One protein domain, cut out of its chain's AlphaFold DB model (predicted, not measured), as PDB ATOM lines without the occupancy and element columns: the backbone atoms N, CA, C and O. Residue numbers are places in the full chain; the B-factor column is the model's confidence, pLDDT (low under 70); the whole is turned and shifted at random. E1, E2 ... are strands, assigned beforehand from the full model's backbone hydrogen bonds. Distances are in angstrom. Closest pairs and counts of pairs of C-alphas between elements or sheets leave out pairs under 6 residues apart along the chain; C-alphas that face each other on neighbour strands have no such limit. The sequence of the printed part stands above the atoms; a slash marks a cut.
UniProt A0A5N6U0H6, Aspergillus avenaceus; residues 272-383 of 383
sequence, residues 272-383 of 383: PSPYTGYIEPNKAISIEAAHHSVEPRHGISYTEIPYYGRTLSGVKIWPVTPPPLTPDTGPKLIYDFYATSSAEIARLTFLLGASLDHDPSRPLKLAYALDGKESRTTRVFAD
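What this domain is: This is residues 272 to 383 of the 383 residues of a protein of Aspergillus avenaceus (UniProt A0A5N6U0H6). What is the main picture? There is little regular structure: the hairpin E2-E3 and the small pair E1-E4 lie on one side, the hairpin E5-E6 on the other, with long loops between. What is it made of? The printed part has 112 residues, no named helix and six named strands, E1 to E6 in order, in three antiparallel pairs; the class is all strand, with 26 residues in named elements. How large is it? It is only just compact, close to loose, with a radius of gyration of the C-alphas of 15.4 A and spans of 45 by 30 by 29 A.

Where its parts are: Where are the longest strands? E2, residues 301 to 306, begins at C-alpha (11.911, 14.484, 13.920) and measures 16.1 A; E3, residues 313 to 318, measures 15.6 A. Where are the others? E1 is residues 293 to 295, E4 332 to 334, E5 365 to 368, and E6 376 to 379, ending at C-alpha (21.313, 25.335, 28.465).

How they stand to each other: How do E2 and E3 pair? This hairpin is antiparallel at 148 degrees, with N 303 and O 316 within hydrogen-bond range at 2.8 A. And E1 and E4? They are antiparallel, N 295 to O 332 being 2.9 A; the closest C-alphas of E1 and E2, Val 294 and Tyr 302, are 7.0 A apart. And E5 and E6? This antiparallel hairpin, N 366 to O 378 at 2.9 A, is apart from E2 and E3.

The domain as a whole: Which links are long? E3 to E4 and E4 to E5 are; the printed part has no cut. Where is confidence low? Residue 383 is under 70.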
ATOM      1  N   PRO A 272      39.838  12.709   0.986       90.12
ATOM      2  CA  PRO A 272      39.382  11.398   0.546       90.12
ATOM      3  C   PRO A 272      38.448  11.508  -0.667       90.12
ATOM      4  O   PRO A 272      37.659  12.445  -0.774       90.12
ATOM      5  N   SER A 273      38.534  10.548  -1.586       86.56
ATOM      6  CA  SER A 273      37.645  10.459  -2.745       86.56
ATOM      7  C   SER A 273      37.113   9.027  -2.872       86.56
ATOM      8  O   SER A 273      37.925   8.097  -2.839       86.56
ATOM      9  N   PRO A 274      35.790   8.822  -3.017       90.81
ATOM     10  CA  PRO A 274      34.735   9.840  -2.988       90.81
ATOM     11  C   PRO A 274      34.507  10.390  -1.567       90.81
ATOM     12  O   PRO A 274      34.645   9.663  -0.586       90.81
ATOM     13  N   TYR A 275      34.131  11.665  -1.461       91.00
ATOM     14  CA  TYR A 275      33.678  12.273  -0.210       91.00
ATOM     15  C   TYR A 275      32.421  13.102  -0.467       91.00
ATOM     16  O   TYR A 275      32.350  13.839  -1.452       91.00
ATOM     17  N   THR A 276      31.453  12.981   0.437       89.94
ATOM     18  CA  THR A 276      30.196  13.728   0.424       89.94
ATOM     19  C   THR A 276      30.049  14.391   1.784       89.94
ATOM     20  O   THR A 276      30.061  13.705   2.800       89.94
ATOM     21  N   GLY A 277      29.935  15.715   1.806       91.31
ATOM     22  CA  GLY A 277      29.835  16.500   3.032       91.31
ATOM     23  C   GLY A 277      30.470  17.875   2.864       91.31
ATOM     24  O   GLY A 277      30.951  18.232   1.786       91.31
ATOM     25  N   TYR A 278      30.490  18.643   3.947       93.44
ATOM     26  CA  TYR A 278      31.138  19.949   3.988       93.44
ATOM     27  C   TYR A 278      32.648  19.786   4.106       93.44
ATOM     28  O   TYR A 278      33.133  18.867   4.756       93.44
ATOM     29  N   ILE A 279      33.413  20.662   3.476       93.38
ATOM     30  CA  ILE A 279      34.872  20.681   3.596       93.38
ATOM     31  C   ILE A 279      35.232  22.037   4.171       93.38
ATOM     32  O   ILE A 279      34.572  23.012   3.842       93.38
ATOM     33  N   GLU A 280      36.220  22.093   5.055       92.12
ATOM     34  CA  GLU A 280      36.700  23.329   5.671       92.12
ATOM     35  C   GLU A 280      37.479  24.208   4.682       92.12
ATOM     36  O   GLU A 280      38.634  23.872   4.385       92.12
ATOM     37  N   PRO A 281      36.926  25.362   4.251       88.44
ATOM     38  CA  PRO A 281      37.731  26.434   3.705       88.44
ATOM     39  C   PRO A 281      38.311  27.296   4.830       88.44
ATOM     40  O   PRO A 281      37.654  27.583   5.829       88.44
ATOM     41  N   ASN A 282      39.540  27.778   4.666       80.88
ATOM     42  CA  ASN A 282      40.085  28.884   5.468       80.88
ATOM     43  C   ASN A 282      39.905  28.786   7.005       80.88
ATOM     44  O   ASN A 282      39.747  29.809   7.674       80.88
ATOM     45  N   LYS A 283      40.001  27.575   7.575       86.06
ATOM     46  CA  LYS A 283      39.865  27.273   9.019       86.06
ATOM     47  C   LYS A 283      38.468  27.481   9.629       86.06
ATOM     48  O   LYS A 283      38.346  27.642  10.846       86.06
ATOM     49  N   ALA A 284      37.421  27.555   8.811       89.06
ATOM     50  CA  ALA A 284      36.055  27.705   9.292       89.06
ATOM     51  C   ALA A 284      35.075  26.918   8.423       89.06
ATOM     52  O   ALA A 284      35.140  26.946   7.200       89.06
ATOM     53  N   ILE A 285      34.118  26.256   9.068       92.00
ATOM     54  CA  ILE A 285      32.994  25.604   8.400       92.00
ATOM     55  C   ILE A 285      31.715  26.299   8.858       92.00
ATOM     56  O   ILE A 285      31.473  26.434  10.057       92.00
ATOM     57  N   SER A 286      30.905  26.734   7.896       92.94
ATOM     58  CA  SER A 286      29.570  27.282   8.126       92.94
ATOM     59  C   SER A 286      28.563  26.459   7.335       92.94
ATOM     60  O   SER A 286      28.743  26.257   6.133       92.94
ATOM     61  N   ILE A 287      27.533  25.952   8.011       95.06
ATOM     62  CA  ILE A 287      26.534  25.053   7.430       95.06
ATOM     63  C   ILE A 287      25.150  25.586   7.787       95.06
ATOM     64  O   ILE A 287      24.847  25.787   8.963       95.06
ATOM     65  N   GLU A 288      24.314  25.813   6.773       95.94
ATOM     66  CA  GLU A 288      22.901  26.142   6.978       95.94
ATOM     67  C   GLU A 288      22.199  24.991   7.698       95.94
ATOM     68  O   GLU A 288      22.385  23.823   7.352       95.94
ATOM     69  N   ALA A 289      21.343  25.311   8.670       95.81
ATOM     70  CA  ALA A 289      20.734  24.297   9.529       95.81
ATOM     71  C   ALA A 289      19.870  23.282   8.757       95.81
ATOM     72  O   ALA A 289      19.698  22.152   9.204       95.81
ATOM     73  N   ALA A 290      19.329  23.655   7.594       96.19
ATOM     74  CA  ALA A 290      18.558  22.755   6.738       96.19
ATOM     75  C   ALA A 290      19.405  21.737   5.964       96.19
ATOM     76  O   ALA A 290      18.873  20.728   5.514       96.19
ATOM     77  N   HIS A 291      20.716  21.946   5.829       96.12
ATOM     78  CA  HIS A 291      21.567  21.018   5.094       96.12
ATOM     79  C   HIS A 291      22.141  19.917   5.993       96.12
ATOM     80  O   HIS A 291      23.348  19.813   6.218       96.12
ATOM     81  N   HIS A 292      21.241  19.097   6.520       95.12
ATOM     82  CA  HIS A 292      21.546  18.010   7.436       95.12
ATOM     83  C   HIS A 292      21.039  16.674   6.895       95.12
ATOM     84  O   HIS A 292      20.099  16.612   6.104       95.12
ATOM     85  N   SER A 293      21.601  15.593   7.425       95.81
ATOM     86  CA  SER A 293      20.888  14.319   7.533       95.81
ATOM     87  C   SER A 293      20.134  14.284   8.866       95.81
ATOM     88  O   SER A 293      20.575  14.884   9.848       95.81
ATOM     89  N   VAL A 294      18.983  13.610   8.928       96.19
ATOM     90  CA  VAL A 294      18.160  13.531  10.149       96.19
ATOM     91  C   VAL A 294      18.012  12.087  10.621       96.19
ATOM     92  O   VAL A 294      17.720  11.193   9.832       96.19
ATOM     93  N   GLU A 295      18.178  11.867  11.925       96.06
ATOM     94  CA  GLU A 295      17.868  10.601  12.600       96.06
ATOM     95  C   GLU A 295      16.632  10.820  13.491       96.06
ATOM     96  O   GLU A 295      16.759  11.375  14.590       96.06
ATOM     97  N   PRO A 296      15.419  10.459  13.034       96.38
ATOM     98  CA  PRO A 296      14.207  10.598  13.835       96.38
ATOM     99  C   PRO A 296      14.180   9.576  14.978       96.38
ATOM    100  O   PRO A 296      14.749   8.489  14.880       96.38
ATOM    101  N   ARG A 297      13.460   9.887  16.061       96.38
ATOM    102  CA  ARG A 297      13.333   8.991  17.219       96.38
ATOM    103  C   ARG A 297      11.949   9.079  17.857       96.38
ATOM    104  O   ARG A 297      11.433  10.168  18.071       96.38
ATOM    105  N   HIS A 298      11.343   7.927  18.160       93.00
ATOM    106  CA  HIS A 298      10.028   7.817  18.824       93.00
ATOM    107  C   HIS A 298       8.910   8.676  18.189       93.00
ATOM    108  O   HIS A 298       8.107   9.278  18.896       93.00
ATOM    109  N   GLY A 299       8.862   8.757  16.852       93.00
ATOM    110  CA  GLY A 299       7.869   9.574  16.135       93.00
ATOM    111  C   GLY A 299       8.136  11.087  16.170       93.00
ATOM    112  O   GLY A 299       7.274  11.866  15.774       93.00
ATOM    113  N   ILE A 300       9.319  11.498  16.632       96.62
ATOM    114  CA  ILE A 300       9.783  12.882  16.700       96.62
ATOM    115  C   ILE A 300      10.912  13.055  15.679       96.62
ATOM    116  O   ILE A 300      11.810  12.216  15.589       96.62
ATOM    117  N   SER A 301      10.882  14.143  14.912       96.88
ATOM    118  CA  SER A 301      11.911  14.484  13.920       96.88
ATOM    119  C   SER A 301      12.166  15.987  13.902       96.88
ATOM    120  O   SER A 301      11.416  16.757  14.500       96.88
ATOM    121  N   TYR A 302      13.205  16.416  13.194       96.88
ATOM    122  CA  TYR A 302      13.324  17.803  12.762       96.88
ATOM    123  C   TYR A 302      12.540  18.025  11.466       96.88
ATOM    124  O   TYR A 302      12.479  17.145  10.608       96.88
ATOM    125  N   THR A 303      11.943  19.207  11.345       96.12
ATOM    126  CA  THR A 303      11.362  19.735  10.111       96.12
ATOM    127  C   THR A 303      12.010  21.072   9.786       96.12
ATOM    128  O   THR A 303      12.322  21.858  10.686       96.12
ATOM    129  N   GLU A 304      12.194  21.334   8.497       96.81
ATOM    130  CA  GLU A 304      12.605  22.641   8.000       96.81
ATOM    131  C   GLU A 304      11.432  23.632   8.054       96.81
ATOM    132  O   GLU A 304      10.273  23.266   7.847       96.81
ATOM    133  N   ILE A 305      11.748  24.893   8.344       95.62
ATOM    134  CA  ILE A 305      10.866  26.051   8.223       95.62
ATOM    135  C   ILE A 305      11.484  26.958   7.147       95.62
ATOM    136  O   ILE A 305      12.440  27.685   7.448       95.62
ATOM    137  N   PRO A 306      10.979  26.912   5.900       94.31
ATOM    138  CA  PRO A 306      11.516  27.711   4.802       94.31
ATOM    139  C   PRO A 306      11.511  29.207   5.131       94.31
ATOM    140  O   PRO A 306      10.564  29.697   5.750       94.31
ATOM    141  N   TYR A 307      12.557  29.925   4.713       89.44
ATOM    142  CA  TYR A 307      12.711  31.379   4.895       89.44
ATOM    143  C   TYR A 307      12.709  31.859   6.357       89.44
ATOM    144  O   TYR A 307      12.575  33.053   6.629       89.44
ATOM    145  N   TYR A 308      12.841  30.950   7.327       91.81
ATOM    146  CA  TYR A 308      12.934  31.323   8.732       91.81
ATOM    147  C   TYR A 308      14.339  31.805   9.089       91.81
ATOM    148  O   TYR A 308      15.333  31.139   8.809       91.81
ATOM    149  N   GLY A 309      14.409  32.906   9.834       89.81
ATOM    150  CA  GLY A 309      15.658  33.415  10.387       89.81
ATOM    151  C   GLY A 309      16.276  34.500   9.515       89.81
ATOM    152  O   GLY A 309      15.575  35.388   9.044       89.81
ATOM    153  N   ARG A 310      17.608  34.487   9.404       89.12
ATOM    154  CA  ARG A 310      18.393  35.562   8.766       89.12
ATOM    155  C   ARG A 310      19.051  35.150   7.448       89.12
ATOM    156  O   ARG A 310      19.627  36.006   6.791       89.12
ATOM    157  N   THR A 311      19.015  33.862   7.117       90.44
ATOM    158  CA  THR A 311      19.678  33.266   5.950       90.44
ATOM    159  C   THR A 311      18.692  32.338   5.226       90.44
ATOM    160  O   THR A 311      17.560  32.752   4.973       90.44
ATOM    161  N   LEU A 312      19.082  31.110   4.869       91.81
ATOM    162  CA  LEU A 312      18.271  30.186   4.076       91.81
ATOM    163  C   LEU A 312      16.960  29.761   4.768       91.81
ATOM    164  O   LEU A 312      15.873  29.931   4.209       91.81
ATOM    165  N   SER A 313      17.061  29.170   5.959       94.81
ATOM    166  CA  SER A 313      15.929  28.592   6.690       94.81
ATOM    167  C   SER A 313      16.307  28.201   8.123       94.81
ATOM    168  O   SER A 313      17.470  28.251   8.531       94.81
ATOM    169  N   GLY A 314      15.305  27.803   8.907       95.06
ATOM    170  CA  GLY A 314      15.482  27.246  10.246       95.06
ATOM    171  C   GLY A 314      15.010  25.802  10.320       95.06
ATOM    172  O   GLY A 314      14.226  25.348   9.493       95.06
ATOM    173  N   VAL A 315      15.435  25.088  11.359       96.25
ATOM    174  CA  VAL A 315      14.945  23.737  11.663       96.25
ATOM    175  C   VAL A 315      14.381  23.685  13.073       96.25
ATOM    176  O   VAL A 315      14.878  24.349  13.986       96.25
ATOM    177  N   LYS A 316      13.327  22.893  13.263       94.94
ATOM    178  CA  LYS A 316      12.655  22.737  14.556       94.94
ATOM    179  C   LYS A 316      12.193  21.299  14.755       94.94
ATOM    180  O   LYS A 316      11.828  20.624  13.802       94.94
ATOM    181  N   ILE A 317      12.158  20.861  16.009       94.38
ATOM    182  CA  ILE A 317      11.548  19.590  16.404       94.38
ATOM    183  C   ILE A 317      10.031  19.603  16.142       94.38
ATOM    184  O   ILE A 317       9.334  20.565  16.486       94.38
ATOM    185  N   TRP A 318       9.527  18.508  15.576       94.50
ATOM    186  CA  TRP A 318       8.114  18.233  15.348       94.50
ATOM    187  C   TRP A 318       7.735  16.832  15.867       94.50
ATOM    188  O   TRP A 318       8.509  15.893  15.652       94.50
ATOM    189  N   PRO A 319       6.564  16.652  16.517       94.38
ATOM    190  CA  PRO A 319       5.552  17.665  16.862       94.38
ATOM    191  C   PRO A 319       6.056  18.693  17.889       94.38
ATOM    192  O   PRO A 319       7.053  18.459  18.560       94.38
ATOM    193  N   VAL A 320       5.380  19.846  18.010       90.38
ATOM    194  CA  VAL A 320       5.851  20.991  18.829       90.38
ATOM    195  C   VAL A 320       5.750  20.793  20.344       90.38
ATOM    196  O   VAL A 320       6.346  21.559  21.097       90.38
ATOM    197  N   THR A 321       5.031  19.766  20.798       88.12
ATOM    198  CA  THR A 321       4.866  19.415  22.217       88.12
ATOM    199  C   THR A 321       5.401  18.009  22.515       88.12
ATOM    200  O   THR A 321       4.648  17.168  23.010       88.12
ATOM    201  N   PRO A 322       6.677  17.702  22.211       89.50
ATOM    202  CA  PRO A 322       7.236  16.414  22.590       89.50
ATOM    203  C   PRO A 322       7.399  16.358  24.122       89.50
ATOM    204  O   PRO A 322       7.518  17.415  24.763       89.50
ATOM    205  N   PRO A 323       7.450  15.157  24.728       88.19
ATOM    206  CA  PRO A 323       7.914  15.010  26.106       88.19
ATOM    207  C   PRO A 323       9.362  15.525  26.242       88.19
ATOM    208  O   PRO A 323      10.047  15.690  25.230       88.19
ATOM    209  N   PRO A 324       9.861  15.802  27.463       88.69
ATOM    210  CA  PRO A 324      11.263  16.158  27.671       88.69
ATOM    211  C   PRO A 324      12.212  15.142  27.022       88.69
ATOM    212  O   PRO A 324      12.070  13.933  27.209       88.69
ATOM    213  N   LEU A 325      13.171  15.646  26.246       91.88
ATOM    214  CA  LEU A 325      14.104  14.830  25.475       91.88
ATOM    215  C   LEU A 325      15.483  14.818  26.130       91.88
ATOM    216  O   LEU A 325      15.932  15.809  26.704       91.88
ATOM    217  N   THR A 326      16.155  13.684  25.999       92.38
ATOM    218  CA  THR A 326      17.562  13.465  26.347       92.38
ATOM    219  C   THR A 326      18.334  13.133  25.067       92.38
ATOM    220  O   THR A 326      17.695  12.808  24.061       92.38
ATOM    221  N   PRO A 327      19.678  13.163  25.071       92.31
ATOM    222  CA  PRO A 327      20.470  12.713  23.923       92.31
ATOM    223  C   PRO A 327      20.086  11.310  23.418       92.31
ATOM    224  O   PRO A 327      20.092  11.068  22.213       92.31
ATOM    225  N   ASP A 328      19.661  10.422  24.323       90.56
ATOM    226  CA  ASP A 328      19.229   9.064  23.990       90.56
ATOM    227  C   ASP A 328      17.762   8.969  23.571       90.56
ATOM    228  O   ASP A 328      17.348   7.945  23.044       90.56
ATOM    229  N   THR A 329      16.923   9.975  23.814       93.00
ATOM    230  CA  THR A 329      15.483   9.901  23.501       93.00
ATOM    231  C   THR A 329      15.036  10.857  22.401       93.00
ATOM    232  O   THR A 329      13.975  10.622  21.819       93.00
ATOM    233  N   GLY A 330      15.834  11.879  22.081       94.25
ATOM    234  CA  GLY A 330      15.548  12.877  21.050       94.25
ATOM    235  C   GLY A 330      16.032  12.508  19.638       94.25
ATOM    236  O   GLY A 330      16.907  11.653  19.488       94.25
ATOM    237  N   PRO A 331      15.468  13.148  18.594       96.44
ATOM    238  CA  PRO A 331      15.996  13.054  17.236       96.44
ATOM    239  C   PRO A 331      17.339  13.786  17.114       96.44
ATOM    240  O   PRO A 331      17.664  14.640  17.943       96.44
ATOM    241  N   LYS A 332      18.092  13.510  16.047       95.81
ATOM    242  CA  LYS A 332      19.396  14.139  15.789       95.81
ATOM    243  C   LYS A 332      19.444  14.798  14.416       95.81
ATOM    244  O   LYS A 332      18.911  14.261  13.446       95.81
ATOM    245  N   LEU A 333      20.138  15.929  14.351       96.88
ATOM    246  CA  LEU A 333      20.654  16.506  13.113       96.88
ATOM    247  C   LEU A 333      22.111  16.071  12.970       96.88
ATOM    248  O   LEU A 333      22.882  16.199  13.923       96.88
ATOM    249  N   ILE A 334      22.473  15.555  11.802       96.56
ATOM    250  CA  ILE A 334      23.806  15.040  11.491       96.56
ATOM    251  C   ILE A 334      24.386  15.888  10.361       96.56
ATOM    252  O   ILE A 334      23.753  16.061   9.318       96.56
ATOM    253  N   TYR A 335      25.588  16.411  10.590       96.75
ATOM    254  CA  TYR A 335      26.323  17.237   9.640       96.75
ATOM    255  C   TYR A 335      27.694  16.614   9.409       96.75
ATOM    256  O   TYR A 335      28.546  16.642  10.298       96.75
ATOM    257  N   ASP A 336      27.900  16.069   8.215       95.44
ATOM    258  CA  ASP A 336      29.179  15.489   7.828       95.44
ATOM    259  C   ASP A 336      30.109  16.596   7.337       95.44
ATOM    260  O   ASP A 336      29.773  17.350   6.413       95.44
ATOM    261  N   PHE A 337      31.284  16.713   7.954       94.38
ATOM    262  CA  PHE A 337      32.294  17.671   7.532       94.38
ATOM    263  C   PHE A 337      33.715  17.103   7.591       94.38
ATOM    264  O   PHE A 337      34.023  16.214   8.380       94.38
ATOM    265  N   TYR A 338      34.594  17.665   6.763       93.50
ATOM    266  CA  TYR A 338      36.008  17.333   6.697       93.50
ATOM    267  C   TYR A 338      36.839  18.559   7.066       93.50
ATOM    268  O   TYR A 338      36.865  19.554   6.335       93.50
ATOM    269  N   ALA A 339      37.529  18.483   8.202       91.62
ATOM    270  CA  ALA A 339      38.497  19.491   8.617       91.62
ATOM    271  C   ALA A 339      39.832  19.264   7.891       91.62
ATOM    272  O   ALA A 339      40.401  18.172   7.933       91.62
ATOM    273  N   THR A 340      40.341  20.297   7.224       88.94
ATOM    274  CA  THR A 340      41.665  20.283   6.582       88.94
ATOM    275  C   THR A 340      42.765  20.762   7.531       88.94
ATOM    276  O   THR A 340      43.956  20.609   7.245       88.94
ATOM    277  N   SER A 341      42.378  21.319   8.678       86.25
ATOM    278  CA  SER A 341      43.258  21.813   9.726       86.25
ATOM    279  C   SER A 341      43.025  21.122  11.074       86.25
ATOM    280  O   SER A 341      41.975  20.539  11.331       86.25
ATOM    281  N   SER A 342      44.035  21.167  11.948       85.56
ATOM    282  CA  SER A 342      43.937  20.717  13.338       85.56
ATOM    283  C   SER A 342      44.047  21.902  14.297       85.56
ATOM    284  O   SER A 342      44.806  22.847  14.062       85.56
ATOM    285  N   ALA A 343      43.282  21.847  15.386       85.94
ATOM    286  CA  ALA A 343      43.291  22.842  16.450       85.94
ATOM    287  C   ALA A 343      43.169  22.154  17.815       85.94
ATOM    288  O   ALA A 343      42.439  21.174  17.953       85.94
ATOM    289  N   GLU A 344      43.857  22.684  18.829       88.38
ATOM    290  CA  GLU A 344      43.710  22.219  20.218       88.38
ATOM    291  C   GLU A 344      42.309  22.518  20.767       88.38
ATOM    292  O   GLU A 344      41.748  21.739  21.536       88.38
ATOM    293  N   ILE A 345      41.728  23.645  20.342       87.31
ATOM    294  CA  ILE A 345      40.389  24.091  20.717       87.31
ATOM    295  C   ILE A 345      39.622  24.442  19.442       87.31
ATOM    296  O   ILE A 345      40.032  25.320  18.684       87.31
ATOM    297  N   ALA A 346      38.481  23.785  19.239       89.31
ATOM    298  CA  ALA A 346      37.514  24.122  18.202       89.31
ATOM    299  C   ALA A 346      36.290  24.804  18.828       89.31
ATOM    300  O   ALA A 346      35.800  24.381  19.879       89.31
ATOM    301  N   ARG A 347      35.779  25.855  18.180       92.50
ATOM    302  CA  ARG A 347      34.566  26.560  18.611       92.50
ATOM    303  C   ARG A 347      33.378  26.117  17.763       92.50
ATOM    304  O   ARG A 347      33.352  26.371  16.566       92.50
ATOM    305  N   LEU A 348      32.365  25.553  18.411       92.69
ATOM    306  CA  LEU A 348      31.061  25.279  17.809       92.69
ATOM    307  C   LEU A 348      30.086  26.403  18.178       92.69
ATOM    308  O   LEU A 348      29.925  26.718  19.355       92.69
ATOM    309  N   THR A 349      29.458  27.024  17.179       94.62
ATOM    310  CA  THR A 349      28.485  28.109  17.383       94.62
ATOM    311  C   THR A 349      27.156  27.728  16.747       94.62
ATOM    312  O   THR A 349      27.115  27.396  15.568       94.62
ATOM    313  N   PHE A 350      26.073  27.813  17.519       93.00
ATOM    314  CA  PHE A 350      24.708  27.624  17.031       93.00
ATOM    315  C   PHE A 350      24.027  28.983  16.866       93.00
ATOM    316  O   PHE A 350      24.033  29.792  17.795       93.00
ATOM    317  N   LEU A 351      23.412  29.225  15.708       93.31
ATOM    318  CA  LEU A 351      22.529  30.372  15.498       93.31
ATOM    319  C   LEU A 351      21.085  29.915  15.711       93.31
ATOM    320  O   LEU A 351      20.522  29.193  14.895       93.31
ATOM    321  N   LEU A 352      20.505  30.298  16.847       92.44
ATOM    322  CA  LEU A 352      19.167  29.876  17.265       92.44
ATOM    323  C   LEU A 352      18.152  31.012  17.092       92.44
ATOM    324  O   LEU A 352      18.498  32.194  17.164       92.44
ATOM    325  N   GLY A 353      16.880  30.656  16.904       88.62
ATOM    326  CA  GLY A 353      15.781  31.621  16.970       88.62
ATOM    327  C   GLY A 353      15.671  32.251  18.364       88.62
ATOM    328  O   GLY A 353      16.022  31.631  19.366       88.62
ATOM    329  N   ALA A 354      15.143  33.475  18.444       84.12
ATOM    330  CA  ALA A 354      15.032  34.249  19.687       84.12
ATOM    331  C   ALA A 354      13.868  33.787  20.597       84.12
ATOM    332  O   ALA A 354      13.055  34.595  21.043       84.12
ATOM    333  N   SER A 355      13.753  32.477  20.835       87.00
ATOM    334  CA  SER A 355      12.755  31.897  21.746       87.00
ATOM    335  C   SER A 355      13.231  31.986  23.192       87.00
ATOM    336  O   SER A 355      14.405  31.762  23.451       87.00
ATOM    337  N   LEU A 356      12.323  32.267  24.126       89.06
ATOM    338  CA  LEU A 356      12.611  32.308  25.563       89.06
ATOM    339  C   LEU A 356      12.213  30.995  26.251       89.06
ATOM    340  O   LEU A 356      11.398  30.223  25.729       89.06
ATOM    341  N   ASP A 357      12.737  30.787  27.459       88.62
ATOM    342  CA  ASP A 357      12.218  29.789  28.395       88.62
ATOM    343  C   ASP A 357      10.799  30.199  28.822       88.62
ATOM    344  O   ASP A 357      10.602  30.988  29.742       88.62
ATOM    345  N   HIS A 358       9.796  29.704  28.098       85.75
ATOM    346  CA  HIS A 358       8.384  29.995  28.363       85.75
ATOM    347  C   HIS A 358       7.780  29.073  29.433       85.75
ATOM    348  O   HIS A 358       6.748  29.404  30.011       85.75
ATOM    349  N   ASP A 359       8.421  27.933  29.698       86.94
ATOM    350  CA  ASP A 359       8.071  26.992  30.760       86.94
ATOM    351  C   ASP A 359       9.292  26.805  31.682       86.94
ATOM    352  O   ASP A 359      10.269  26.166  31.279       86.94
ATOM    353  N   PRO A 360       9.259  27.335  32.921       85.00
ATOM    354  CA  PRO A 360      10.361  27.216  33.877       85.00
ATOM    355  C   PRO A 360      10.732  25.771  34.233       85.00
ATOM    356  O   PRO A 360      11.858  25.509  34.650       85.00
ATOM    357  N   SER A 361       9.807  24.818  34.068       87.19
ATOM    358  CA  SER A 361      10.072  23.393  34.295       87.19
ATOM    359  C   SER A 361      10.762  22.714  33.104       87.19
ATOM    360  O   SER A 361      11.260  21.592  33.224       87.19
ATOM    361  N   ARG A 362      10.826  23.393  31.950       87.12
ATOM    362  CA  ARG A 362      11.369  22.886  30.684       87.12
ATOM    363  C   ARG A 362      12.324  23.900  30.037       87.12
ATOM    364  O   ARG A 362      12.038  24.399  28.947       87.12
ATOM    365  N   PRO A 363      13.474  24.185  30.669       88.62
ATOM    366  CA  PRO A 363      14.461  25.099  30.103       88.62
ATOM    367  C   PRO A 363      14.956  24.621  28.731       88.62
ATOM    368  O   PRO A 363      15.165  23.420  28.518       88.62
ATOM    369  N   LEU A 364      15.196  25.564  27.816       90.88
ATOM    370  CA  LEU A 364      15.745  25.292  26.494       90.88
ATOM    371  C   LEU A 364      17.183  24.785  26.619       90.88
ATOM    372  O   LEU A 364      18.088  25.476  27.092       90.88
ATOM    373  N   LYS A 365      17.386  23.548  26.168       91.44
ATOM    374  CA  LYS A 365      18.671  22.850  26.161       91.44
ATOM    375  C   LYS A 365      18.955  22.323  24.763       91.44
ATOM    376  O   LYS A 365      18.037  21.925  24.050       91.44
ATOM    377  N   LEU A 366      20.231  22.284  24.404       92.38
ATOM    378  CA  LEU A 366      20.722  21.597  23.215       92.38
ATOM    379  C   LEU A 366      21.810  20.609  23.622       92.38
ATOM    380  O   LEU A 366      22.569  20.863  24.562       92.38
ATOM    381  N   ALA A 367      21.884  19.494  22.908       95.06
ATOM    382  CA  ALA A 367      22.954  18.522  23.045       95.06
ATOM    383  C   ALA A 367      23.729  18.420  21.731       95.06
ATOM    384  O   ALA A 367      23.139  18.512  20.656       95.06
ATOM    385  N   TYR A 368      25.043  18.235  21.821       95.44
ATOM    386  CA  TYR A 368      25.911  18.051  20.662       95.44
ATOM    387  C   TYR A 368      26.995  17.016  20.949       95.44
ATOM    388  O   TYR A 368      27.417  16.832  22.091       95.44
ATOM    389  N   ALA A 369      27.453  16.348  19.897       95.00
ATOM    390  CA  ALA A 369      28.537  15.377  19.925       95.00
ATOM    391  C   ALA A 369      29.334  15.479  18.619       95.00
ATOM    392  O   ALA A 369      28.807  15.937  17.608       95.00
ATOM    393  N   LEU A 370      30.593  15.042  18.650       92.81
ATOM    394  CA  LEU A 370      31.462  14.927  17.479       92.81
ATOM    395  C   LEU A 370      31.980  13.486  17.405       92.81
ATOM    396  O   LEU A 370      32.413  12.953  18.427       92.81
ATOM    397  N   ASP A 371      31.917  12.867  16.225       90.38
ATOM    398  CA  ASP A 371      32.432  11.518  15.936       90.38
ATOM    399  C   ASP A 371      31.974  10.430  16.925       90.38
ATOM    400  O   ASP A 371      32.751   9.582  17.358       90.38
ATOM    401  N   GLY A 372      30.705  10.482  17.346       84.75
ATOM    402  CA  GLY A 372      30.127   9.495  18.267       84.75
ATOM    403  C   GLY A 372      30.674   9.544  19.700       84.75
ATOM    404  O   GLY A 372      30.378   8.651  20.492       84.75
ATOM    405  N   LYS A 373      31.453  10.574  20.056       91.38
ATOM    406  CA  LYS A 373      31.848  10.831  21.447       91.38
ATOM    407  C   LYS A 373      30.630  11.144  22.316       91.38
ATOM    408  O   LYS A 373      29.552  11.467  21.819       91.38
ATOM    409  N   GLU A 374      30.831  11.092  23.629       93.25
ATOM    410  CA  GLU A 374      29.799  11.431  24.607       93.25
ATOM    411  C   GLU A 374      29.204  12.822  24.335       93.25
ATOM    412  O   GLU A 374      29.923  13.806  24.123       93.25
ATOM    413  N   SER A 375      27.873  12.892  24.332       94.50
ATOM    414  CA  SER A 375      27.158  14.136  24.078       94.50
ATOM    415  C   SER A 375      27.343  15.124  25.221       94.50
ATOM    416  O   SER A 375      27.179  14.777  26.390       94.50
ATOM    417  N   ARG A 376      27.568  16.389  24.884       94.69
ATOM    418  CA  ARG A 376      27.538  17.497  25.836       94.69
ATOM    419  C   ARG A 376      26.200  18.205  25.733       94.69
ATOM    420  O   ARG A 376      25.803  18.614  24.646       94.69
ATOM    421  N   THR A 377      25.521  18.366  26.865       94.44
ATOM    422  CA  THR A 377      24.273  19.134  26.958       94.44
ATOM    423  C   THR A 377      24.556  20.502  27.558       94.44
ATOM    424  O   THR A 377      25.237  20.602  28.575       94.44
ATOM    425  N   THR A 378      24.010  21.554  26.955       91.94
ATOM    426  CA  THR A 378      24.095  22.927  27.462       91.94
ATOM    427  C   THR A 378      22.716  23.573  27.483       91.94
ATOM    428  O   THR A 378      21.890  23.322  26.602       91.94
ATOM    429  N   ARG A 379      22.461  24.421  28.483       90.81
ATOM    430  CA  ARG A 379      21.313  25.335  28.465       90.81
ATOM    431  C   ARG A 379      21.596  26.453  27.457       90.81
ATOM    432  O   ARG A 379      22.751  26.843  27.276       90.81
ATOM    433  N   VAL A 380      20.559  26.916  26.761       88.69
ATOM    434  CA  VAL A 380      20.659  28.020  25.788       88.69
ATOM    435  C   VAL A 380      20.848  29.357  26.506       88.69
ATOM    436  O   VAL A 380      21.621  30.199  26.058       88.69
ATOM    437  N   PHE A 381      20.172  29.525  27.641       84.88
ATOM    438  CA  PHE A 381      20.309  30.673  28.528       84.88
ATOM    439  C   PHE A 381      21.135  30.279  29.751       84.88
ATOM    440  O   PHE A 381      20.945  29.193  30.287       84.88
ATOM    441  N   ALA A 382      22.066  31.134  30.173       75.00
ATOM    442  CA  ALA A 382      22.755  30.934  31.446       75.00
ATOM    443  C   ALA A 382      21.761  31.068  32.616       75.00
ATOM    444  O   ALA A 382      20.720  31.720  32.475       75.00
ATOM    445  N   ASP A 383      22.063  30.399  33.730       61.22
ATOM    446  CA  ASP A 383      21.307  30.507  34.988       61.22
ATOM    447  C   ASP A 383      21.425  31.895  35.624       61.22
ATOM    448  O   ASP A 383      22.525  32.498  35.544       61.22
TER     449      ASP A 383